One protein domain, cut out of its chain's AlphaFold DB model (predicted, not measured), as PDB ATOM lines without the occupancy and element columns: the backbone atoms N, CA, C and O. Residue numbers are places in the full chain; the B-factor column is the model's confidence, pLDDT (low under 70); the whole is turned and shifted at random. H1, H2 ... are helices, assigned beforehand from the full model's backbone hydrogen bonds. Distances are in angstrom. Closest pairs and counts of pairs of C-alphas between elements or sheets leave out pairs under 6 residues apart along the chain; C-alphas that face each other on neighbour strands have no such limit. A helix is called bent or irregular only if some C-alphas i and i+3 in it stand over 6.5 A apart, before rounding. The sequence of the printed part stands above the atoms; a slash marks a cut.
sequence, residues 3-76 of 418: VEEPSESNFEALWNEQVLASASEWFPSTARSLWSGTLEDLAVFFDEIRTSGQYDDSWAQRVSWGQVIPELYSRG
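This is residues 3 to 76 of the 418 residues of an uncharacterized protein of Haloplanus rubicundus (UniProt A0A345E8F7). The model is a rounded body of mostly short helices set round a middle through which no helix runs: H1, H2 and H3 make one side, and H4, H5 and H6 the other. H4, the longest helix, and H6 run the same way and draw together towards their last residues as a V. The printed part has 74 residues with six named helices, H1 to H6 in order along the chain, and no named strand; the class is all helix. The whole is compact, with a radius of gyration of the C-alphas of 11.3 A, and spans 29 by 24 by 21 A.

H1 is residues 8 to 14, beginning at C-alpha 8, (35.855, 32.279, -41.166), and 9.8 A long from first to last C-alpha. H2 is residues 21 to 24, 6.4 A long; it is neither bent nor irregular, but only just, by that distance between C-alphas 21 and 24. H3 is residues 28 to 33, 8.5 A long. H4 is residues 39 to 51, 18.1 A long, from C-alpha 39 at (43.395, 33.285, -40.088). H5 is residues 59 to 62, 5.3 A long. H6 is residues 68 to 74, 10.0 A long, ending at C-alpha 74, (42.820, 50.503, -53.545).

H1 and H3 are close but not clearly touching; their closest C-alphas, of Glu 12 and Pro 28, are 5.7 A apart, and they run opposite ways at a steep tilt of 59 degrees. H1 and H4 are also close but not clearly touching, with the C-alphas of Glu 8 and Leu 39 closest at 7.7 A and a shallow tilt of 22 degrees, the same way. H2 and H3 meet only through their link. H2 and H6 only just touch, with 3 pairs of C-alphas within 8 A, the closest being those of Ser 22 and Val 68 at 5.7 A. H4 touches H6 with residues 49 to 50 alone; the closest C-alphas, of Ile 49 and Tyr 73, are 5.6 A apart, at a steep tilt of 41 degrees, the same way. H5 and H6 are close but not clearly touching, with the C-alphas of Ala 60 and Ile 69 closest at 7.0 A. Among the pairs apart are H1 and H6, and H3 and H5. In H1, H3, H4 and H6 every O i to N i+4 pair is within hydrogen-bond range; H2 and H5 are too short for such a pair, and their single O i to N i+3 pair is within range in H5 but not in H2.

The two C-alphas farthest apart, of Ser 29 and Gly 53, are 29.4 A apart. The printed part has no cut, and no link is long. The mean pLDDT of the printed part is 81.9; residues 17 to 18, 21 to 28 and 30 to 31 are under 70.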
ATOM      1  N   VAL A   3      40.099  42.118 -39.949       86.31
ATOM      2  CA  VAL A   3      41.410  42.470 -39.368       86.31
ATOM      3  C   VAL A   3      41.376  42.519 -37.832       86.31
ATOM      4  O   VAL A   3      42.350  42.173 -37.175       86.31
ATOM      5  N   GLU A   4      40.251  42.940 -37.253       88.75
ATOM      6  CA  GLU A   4      40.094  43.112 -35.801       88.75
ATOM      7  C   GLU A   4      39.682  41.807 -35.107       88.75
ATOM      8  O   GLU A   4      40.128  41.527 -33.998       88.75
ATOM      9  N   GLU A   5      38.851  40.996 -35.768       91.81
ATOM     10  CA  GLU A   5      38.349  39.714 -35.275       91.81
ATOM     11  C   GLU A   5      38.461  38.643 -36.378       91.81
ATOM     12  O   GLU A   5      37.498  38.404 -37.120       91.81
ATOM     13  N   PRO A   6      39.622  37.976 -36.511       91.62
ATOM     14  CA  PRO A   6      39.833  36.970 -37.545       91.62
ATOM     15  C   PRO A   6      38.963  35.736 -37.285       91.62
ATOM     16  O   PRO A   6      39.135  35.017 -36.302       91.62
ATOM     17  N   SER A   7      38.004  35.478 -38.168       91.81
ATOM     18  CA  SER A   7      37.159  34.281 -38.153       91.81
ATOM     19  C   SER A   7      36.731  33.937 -39.576       91.81
ATOM     20  O   SER A   7      36.704  34.826 -40.425       91.81
ATOM     21  N   GLU A   8      36.370  32.676 -39.841       86.75
ATOM     22  CA  GLU A   8      35.855  32.279 -41.166       86.75
ATOM     23  C   GLU A   8      34.633  33.114 -41.561       86.75
ATOM     24  O   GLU A   8      34.577  33.644 -42.661       86.75
ATOM     25  N   SER A   9      33.705  33.349 -40.627       88.56
ATOM     26  CA  SER A   9      32.522  34.172 -40.901       88.56
ATOM     27  C   SER A   9      32.880  35.612 -41.277       88.56
ATOM     28  O   SER A   9      32.248  36.182 -42.163       88.56
ATOM     29  N   ASN A  10      33.878  36.214 -40.622       88.50
ATOM     30  CA  ASN A  10      34.310  37.573 -40.955       88.50
ATOM     31  C   ASN A  10      35.127  37.615 -42.253       88.50
ATOM     32  O   ASN A  10      35.104  38.636 -42.937       88.50
ATOM     33  N   PHE A  11      35.829  36.531 -42.593       87.00
ATOM     34  CA  PHE A  11      36.517  36.389 -43.871       87.00
ATOM     35  C   PHE A  11      35.515  36.262 -45.023       87.00
ATOM     36  O   PHE A  11      35.601  37.025 -45.974       87.00
ATOM     37  N   GLU A  12      34.510  35.392 -44.907       84.12
ATOM     38  CA  GLU A  12      33.417  35.256 -45.881       84.12
ATOM     39  C   GLU A  12      32.633  36.567 -46.055       84.12
ATOM     40  O   GLU A  12      32.290  36.952 -47.171       84.12
ATOM     41  N   ALA A  13      32.397  37.304 -44.964       84.62
ATOM     42  CA  ALA A  13      31.739  38.609 -45.017       84.62
ATOM     43  C   ALA A  13      32.579  39.692 -45.717       84.62
ATOM     44  O   ALA A  13      32.018  40.656 -46.226       84.62
ATOM     45  N   LEU A  14      33.906  39.559 -45.734       82.88
ATOM     46  CA  LEU A  14      34.797  40.432 -46.501       82.88
ATOM     47  C   LEU A  14      34.934  39.957 -47.955       82.88
ATOM     48  O   LEU A  14      35.028  40.768 -48.869       82.88
ATOM     49  N   TRP A  15      34.947  38.644 -48.164       76.25
ATOM     50  CA  TRP A  15      35.203  37.993 -49.440       76.25
ATOM     51  C   TRP A  15      33.897  37.708 -50.188       76.25
ATOM     52  O   TRP A  15      33.502  36.563 -50.392       76.25
ATOM     53  N   ASN A  16      33.191  38.763 -50.581       75.25
ATOM     54  CA  ASN A  16      31.995  38.648 -51.412       75.25
ATOM     55  C   ASN A  16      31.966  39.737 -52.485       75.25
ATOM     56  O   ASN A  16      32.610  40.771 -52.334       75.25
ATOM     57  N   GLU A  17      31.181  39.511 -53.536       60.88
ATOM     58  CA  GLU A  17      31.107  40.372 -54.725       60.88
ATOM     59  C   GLU A  17      30.627  41.800 -54.436       60.88
ATOM     60  O   GLU A  17      30.955  42.716 -55.180       60.88
ATOM     61  N   GLN A  18      29.901  42.022 -53.333       64.31
ATOM     62  CA  GLN A  18      29.483  43.370 -52.928       64.31
ATOM     63  C   GLN A  18      30.634  44.177 -52.314       64.31
ATOM     64  O   GLN A  18      30.523  45.393 -52.173       64.31
ATOM     65  N   VAL A  19      31.716  43.507 -51.907       70.81
ATOM     66  CA  VAL A  19      32.871  44.115 -51.234       70.81
ATOM     67  C   VAL A  19      34.134  44.034 -52.095       70.81
ATOM     68  O   VAL A  19      34.941  44.959 -52.070       70.81
ATOM     69  N   LEU A  20      34.304  42.953 -52.860       72.50
ATOM     70  CA  LEU A  20      35.411  42.708 -53.781       72.50
ATOM     71  C   LEU A  20      34.844  42.142 -55.086       72.50
ATOM     72  O   LEU A  20      34.413  40.991 -55.116       72.50
ATOM     73  N   ALA A  21      34.879  42.912 -56.171       67.94
ATOM     74  CA  ALA A  21      34.356  42.506 -57.474       67.94
ATOM     75  C   ALA A  21      35.011  41.203 -57.972       67.94
ATOM     76  O   ALA A  21      34.356  40.331 -58.546       67.94
ATOM     77  N   SER A  22      36.298  41.027 -57.661       62.97
ATOM     78  CA  SER A  22      37.083  39.839 -58.017       62.97
ATOM     79  C   SER A  22      36.756  38.592 -57.163       62.97
ATOM     80  O   SER A  22      37.259  37.503 -57.442       62.97
ATOM     81  N   ALA A  23      35.909  38.701 -56.127       57.34
ATOM     82  CA  ALA A  23      35.451  37.549 -55.336       57.34
ATOM     83  C   ALA A  23      34.513  36.610 -56.121       57.34
ATOM     84  O   ALA A  23      34.318  35.466 -55.707       57.34
ATOM     85  N   SER A  24      33.991  37.064 -57.263       54.03
ATOM     86  CA  SER A  24      33.248  36.244 -58.231       54.03
ATOM     87  C   SER A  24      34.105  35.139 -58.864       54.03
ATOM     88  O   SER A  24      33.601  34.066 -59.196       54.03
ATOM     89  N   GLU A  25      35.418  35.356 -58.982       52.66
ATOM     90  CA  GLU A  25      36.350  34.384 -59.569       52.66
ATOM     91  C   GLU A  25      36.763  33.287 -58.575       52.66
ATOM     92  O   GLU A  25      37.041  32.149 -58.961       52.66
ATOM     93  N   TRP A  26      36.789  33.612 -57.278       56.12
ATOM     94  CA  TRP A  26      37.274  32.722 -56.227       56.12
ATOM     95  C   TRP A  26      36.334  32.735 -55.027       56.12
ATOM     96  O   TRP A  26      36.338  33.684 -54.248       56.12
ATOM     97  N   PHE A  27      35.607  31.638 -54.796       64.19
ATOM     98  CA  PHE A  27      34.854  31.467 -53.549       64.19
ATOM     99  C   PHE A  27      35.771  31.619 -52.317       64.19
ATOM    100  O   PHE A  27      36.938  31.205 -52.380       64.19
ATOM    101  N   PRO A  28      35.261  32.121 -51.171       67.69
ATOM    102  CA  PRO A  28      36.057  32.322 -49.954       67.69
ATOM    103  C   PRO A  28      36.848  31.078 -49.545       67.69
ATOM    104  O   PRO A  28      38.034  31.149 -49.238       67.69
ATOM    105  N   SER A  29      36.227  29.901 -49.621       71.56
ATOM    106  CA  SER A  29      36.876  28.626 -49.307       71.56
ATOM    107  C   SER A  29      38.083  28.334 -50.209       71.56
ATOM    108  O   SER A  29      39.105  27.836 -49.730       71.56
ATOM    109  N   THR A  30      38.010  28.691 -51.493       65.19
ATOM    110  CA  THR A  30      39.117  28.548 -52.444       65.19
ATOM    111  C   THR A  30      40.226  29.545 -52.136       65.19
ATOM    112  O   THR A  30      41.382  29.141 -52.004       65.19
ATOM    113  N   ALA A  31      39.890  30.818 -51.921       69.31
ATOM    114  CA  ALA A  31      40.858  31.837 -51.525       69.31
ATOM    115  C   ALA A  31      41.588  31.451 -50.229       69.31
ATOM    116  O   ALA A  31      42.819  31.499 -50.159       69.31
ATOM    117  N   ARG A  32      40.843  30.953 -49.238       78.56
ATOM    118  CA  ARG A  32      41.376  30.454 -47.969       78.56
ATOM    119  C   ARG A  32      42.312  29.263 -48.152       78.56
ATOM    120  O   ARG A  32      43.306  29.178 -47.431       78.56
ATOM    121  N   SER A  33      42.017  28.364 -49.092       74.19
ATOM    122  CA  SER A  33      42.845  27.186 -49.389       74.19
ATOM    123  C   SER A  33      44.198  27.534 -50.019       74.19
ATOM    124  O   SER A  33      45.164  26.792 -49.843       74.19
ATOM    125  N   LEU A  34      44.279  28.680 -50.702       73.00
ATOM    126  CA  LEU A  34      45.512  29.212 -51.285       73.00
ATOM    127  C   LEU A  34      46.414  29.888 -50.238       73.00
ATOM    128  O   LEU A  34      47.583  30.149 -50.513       73.00
ATOM    129  N   TRP A  35      45.903  30.137 -49.027       81.88
ATOM    130  CA  TRP A  35      46.677  30.677 -47.915       81.88
ATOM    131  C   TRP A  35      47.218  29.566 -47.010       81.88
ATOM    132  O   TRP A  35      46.464  28.839 -46.358       81.88
ATOM    133  N   SER A  36      48.545  29.475 -46.901       82.25
ATOM    134  CA  SER A  36      49.212  28.445 -46.094       82.25
ATOM    135  C   SER A  36      49.248  28.731 -44.585       82.25
ATOM    136  O   SER A  36      49.625  27.844 -43.819       82.25
ATOM    137  N   GLY A  37      48.918  29.955 -44.152       86.88
ATOM    138  CA  GLY A  37      48.967  30.384 -42.747       86.88
ATOM    139  C   GLY A  37      47.637  30.249 -41.995       86.88
ATOM    140  O   GLY A  37      46.645  29.708 -42.506       86.88
ATOM    141  N   THR A  38      47.597  30.757 -40.759       92.19
ATOM    142  CA  THR A  38      46.355  30.834 -39.970       92.19
ATOM    143  C   THR A  38      45.480  32.019 -40.401       92.19
ATOM    144  O   THR A  38      45.875  32.819 -41.251       92.19
ATOM    145  N   LEU A  39      44.265  32.125 -39.848       90.12
ATOM    146  CA  LEU A  39      43.395  33.285 -40.088       90.12
ATOM    147  C   LEU A  39      43.970  34.558 -39.460       90.12
ATOM    148  O   LEU A  39      43.819  35.636 -40.023       90.12
ATOM    149  N   GLU A  40      44.662  34.435 -38.331       93.75
ATOM    150  CA  GLU A  40      45.375  35.542 -37.700       93.75
ATOM    151  C   GLU A  40      46.521  36.034 -38.590       93.75
ATOM    152  O   GLU A  40      46.642  37.238 -38.806       93.75
ATOM    153  N   ASP A  41      47.306  35.122 -39.177       93.12
ATOM    154  CA  ASP A  41      48.358  35.496 -40.132       93.12
ATOM    155  C   ASP A  41      47.769  36.196 -41.369       93.12
ATOM    156  O   ASP A  41      48.361  37.134 -41.906       93.12
ATOM    157  N   LEU A  42      46.585  35.757 -41.812       91.12
ATOM    158  CA  LEU A  42      45.877  36.360 -42.940       91.12
ATOM    159  C   LEU A  42      45.376  37.767 -42.616       91.12
ATOM    160  O   LEU A  42      45.515  38.678 -43.428       91.12
ATOM    161  N   ALA A  43      44.833  37.964 -41.417       92.69
ATOM    162  CA  ALA A  43      44.405  39.272 -40.943       92.69
ATOM    163  C   ALA A  43      45.580  40.256 -40.838       92.69
ATOM    164  O   ALA A  43      45.437  41.409 -41.238       92.69
ATOM    165  N   VAL A  44      46.751  39.795 -40.378       94.19
ATOM    166  CA  VAL A  44      47.985  40.598 -40.374       94.19
ATOM    167  C   VAL A  44      48.385  40.991 -41.794       94.19
ATOM    168  O   VAL A  44      48.725  42.147 -42.032       94.19
ATOM    169  N   PHE A  45      48.303  40.066 -42.750       93.19
ATOM    170  CA  PHE A  45      48.592  40.367 -44.151       93.19
ATOM    171  C   PHE A  45      47.603  41.380 -44.754       93.19
ATOM    172  O   PHE A  45      48.001  42.265 -45.505       93.19
ATOM    173  N   PHE A  46      46.322  41.313 -44.391       90.69
ATOM    174  CA  PHE A  46      45.319  42.269 -44.875       90.69
ATOM    175  C   PHE A  46      45.546  43.653 -44.275       90.69
ATOM    176  O   PHE A  46      45.394  44.660 -44.966       90.69
ATOM    177  N   ASP A  47      45.934  43.710 -43.001       91.56
ATOM    178  CA  ASP A  47      46.299  44.967 -42.360       91.56
ATOM    179  C   ASP A  47      47.564  45.571 -42.980       91.56
ATOM    180  O   ASP A  47      47.609  46.779 -43.201       91.56
ATOM    181  N   GLU A  48      48.551  44.746 -43.342       93.56
ATOM    182  CA  GLU A  48      49.752  45.166 -44.075       93.56
ATOM    183  C   GLU A  48      49.386  45.844 -45.405       93.56
ATOM    184  O   GLU A  48      49.784  46.986 -45.634       93.56
ATOM    185  N   ILE A  49      48.566  45.192 -46.240       91.62
ATOM    186  CA  ILE A  49      48.098  45.758 -47.517       91.62
ATOM    187  C   ILE A  49      47.373  47.089 -47.279       91.62
ATOM    188  O   ILE A  49      47.685  48.113 -47.893       91.62
ATOM    189  N   ARG A  50      46.419  47.098 -46.342       87.50
ATOM    190  CA  ARG A  50      45.573  48.261 -46.054       87.50
ATOM    191  C   ARG A  50      46.375  49.455 -45.537       87.50
ATOM    192  O   ARG A  50      46.047  50.594 -45.860       87.50
ATOM    193  N   THR A  51      47.401  49.216 -44.724       89.94
ATOM    194  CA  THR A  51      48.172  50.274 -44.049       89.94
ATOM    195  C   THR A  51      49.444  50.690 -44.785       89.94
ATOM    196  O   THR A  51      50.050  51.694 -44.401       89.94
ATOM    197  N   SER A  52      49.839  49.979 -45.847       92.44
ATOM    198  CA  SER A  52      51.032  50.305 -46.639       92.44
ATOM    199  C   SER A  52      50.996  51.733 -47.208       92.44
ATOM    200  O   SER A  52      49.943  52.312 -47.435       92.44
ATOM    201  N   GLY A  53      52.146  52.355 -47.457       90.81
ATOM    202  CA  GLY A  53      52.183  53.663 -48.125       90.81
ATOM    203  C   GLY A  53      52.030  53.570 -49.646       90.81
ATOM    204  O   GLY A  53      51.577  54.524 -50.272       90.81
ATOM    205  N   GLN A  54      52.432  52.435 -50.214       91.88
ATOM    206  CA  GLN A  54      52.573  52.196 -51.648       91.88
ATOM    207  C   GLN A  54      52.144  50.766 -51.977       91.88
ATOM    208  O   GLN A  54      52.163  49.892 -51.102       91.88
ATOM    209  N   TYR A  55      51.753  50.551 -53.230       92.56
ATOM    210  CA  TYR A  55      51.478  49.218 -53.741       92.56
ATOM    211  C   TYR A  55      52.780  48.408 -53.816       92.56
ATOM    212  O   TYR A  55      53.840  48.964 -54.107       92.56
ATOM    213  N   ASP A  56      52.710  47.114 -53.504       93.00
ATOM    214  CA  ASP A  56      53.864  46.212 -53.508       93.00
ATOM    215  C   ASP A  56      53.522  44.916 -54.258       93.00
ATOM    216  O   ASP A  56      52.794  44.051 -53.760       93.00
ATOM    217  N   ASP A  57      54.100  44.755 -55.451       88.12
ATOM    218  CA  ASP A  57      53.937  43.566 -56.298       88.12
ATOM    219  C   ASP A  57      54.368  42.262 -55.615       88.12
ATOM    220  O   ASP A  57      53.928  41.167 -55.985       88.12
ATOM    221  N   SER A  58      55.234  42.332 -54.597       89.94
ATOM    222  CA  SER A  58      55.693  41.145 -53.877       89.94
ATOM    223  C   SER A  58      54.571  40.458 -53.092       89.94
ATOM    224  O   SER A  58      54.665  39.261 -52.804       89.94
ATOM    225  N   TRP A  59      53.459  41.149 -52.814       91.38
ATOM    226  CA  TRP A  59      52.269  40.550 -52.206       91.38
ATOM    227  C   TRP A  59      51.687  39.411 -53.049       91.38
ATOM    228  O   TRP A  59      51.296  38.381 -52.491       91.38
ATOM    229  N   ALA A  60      51.723  39.526 -54.380       80.81
ATOM    230  CA  ALA A  60      51.261  38.477 -55.290       80.81
ATOM    231  C   ALA A  60      52.130  37.202 -55.235       80.81
ATOM    232  O   ALA A  60      51.686  36.119 -55.616       80.81
ATOM    233  N   GLN A  61      53.362  37.297 -54.720       83.06
ATOM    234  CA  GLN A  61      54.240  36.140 -54.504       83.06
ATOM    235  C   GLN A  61      53.899  35.384 -53.213       83.06
ATOM    236  O   GLN A  61      54.233  34.207 -53.076       83.06
ATOM    237  N   ARG A  62      53.248  36.054 -52.253       84.88
ATOM    238  CA  ARG A  62      52.832  35.461 -50.971       84.88
ATOM    239  C   ARG A  62      51.511  34.718 -51.094       84.88
ATOM    240  O   ARG A  62      51.291  33.762 -50.356       84.88
ATOM    241  N   VAL A  63      50.647  35.156 -52.008       79.88
ATOM    242  CA  VAL A  63      49.361  34.514 -52.257       79.88
ATOM    243  C   VAL A  63      48.898  34.725 -53.697       79.88
ATOM    244  O   VAL A  63      48.935  35.828 -54.236       79.88
ATOM    245  N   SER A  64      48.444  33.647 -54.335       72.50
ATOM    246  CA  SER A  64      48.052  33.643 -55.748       72.50
ATOM    247  C   SER A  64      46.574  33.988 -55.934       72.50
ATOM    248  O   SER A  64      45.804  33.181 -56.442       72.50
ATOM    249  N   TRP A  65      46.173  35.183 -55.502       73.50
ATOM    250  CA  TRP A  65      44.797  35.684 -55.657       73.50
ATOM    251  C   TRP A  65      44.615  36.661 -56.824       73.50
ATOM    252  O   TRP A  65      43.544  37.240 -56.986       73.50
ATOM    253  N   GLY A  66      45.658  36.862 -57.633       74.69
ATOM    254  CA  GLY A  66      45.593  37.702 -58.827       74.69
ATOM    255  C   GLY A  66      45.144  39.133 -58.516       74.69
ATOM    256  O   GLY A  66      45.733  39.804 -57.667       74.69
ATOM    257  N   GLN A  67      44.086  39.579 -59.197       78.38
ATOM    258  CA  GLN A  67      43.583  40.959 -59.154       78.38
ATOM    259  C   GLN A  67      42.874  41.335 -57.843       78.38
ATOM    260  O   GLN A  67      42.571  42.505 -57.623       78.38
ATOM    261  N   VAL A  68      42.680  40.393 -56.915       80.69
ATOM    262  CA  VAL A  68      42.122  40.715 -55.592       80.69
ATOM    263  C   VAL A  68      43.083  41.581 -54.763       80.69
ATOM    264  O   VAL A  68      42.645  42.428 -53.991       80.69
ATOM    265  N   ILE A  69      44.400  41.398 -54.917       86.75
ATOM    266  CA  ILE A  69      45.416  42.165 -54.175       86.75
ATOM    267  C   ILE A  69      45.374  43.671 -54.499       86.75
ATOM    268  O   ILE A  69      45.274  44.463 -53.558       86.75
ATOM    269  N   PRO A  70      45.427  44.103 -55.776       89.38
ATOM    270  CA  PRO A  70      45.305  45.523 -56.108       89.38
ATOM    271  C   PRO A  70      43.936  46.117 -55.734       89.38
ATOM    272  O   PRO A  70      43.872  47.268 -55.295       89.38
ATOM    273  N   GLU A  71      42.856  45.331 -55.788       90.31
ATOM    274  CA  GLU A  71      41.524  45.782 -55.365       90.31
ATOM    275  C   GLU A  71      41.459  46.025 -53.849       90.31
ATOM    276  O   GLU A  71      41.018  47.085 -53.400       90.31
ATOM    277  N   LEU A  72      41.970  45.082 -53.049       88.38
ATOM    278  CA  LEU A  72      42.071  45.222 -51.593       88.38
ATOM    279  C   LEU A  72      42.898  46.446 -51.188       88.38
ATOM    280  O   LEU A  72      42.549  47.143 -50.234       88.38
ATOM    281  N   TYR A  73      43.997  46.701 -51.901       91.44
ATOM    282  CA  TYR A  73      44.861  47.847 -51.639       91.44
ATOM    283  C   TYR A  73      44.172  49.186 -51.944       91.44
ATOM    284  O   TYR A  73      44.316  50.137 -51.167       91.44
ATOM    285  N   SER A  74      43.424  49.260 -53.049       92.06
ATOM    286  CA  SER A  74      42.820  50.503 -53.545       92.06
ATOM    287  C   SER A  74      41.494  50.868 -52.862       92.06
ATOM    288  O   SER A  74      41.313  52.030 -52.514       92.06
ATOM    289  N   ARG A  75      40.608  49.907 -52.547       86.56
ATOM    290  CA  ARG A  75      39.291  50.179 -51.912       86.56
ATOM    291  C   ARG A  75      39.361  50.854 -50.534       86.56
ATOM    292  O   ARG A  75      38.371  51.401 -50.061       86.56
ATOM    293  N   GLY A  76      40.507  50.794 -49.858       75.38
ATOM    294  CA  GLY A  76      40.718  51.425 -48.551       75.38
ATOM    295  C   GLY A  76      41.232  52.866 -48.606       75.38
ATOM    296  O   GLY A  76      41.601  53.399 -47.557       75.38
TER     297      GLY A  76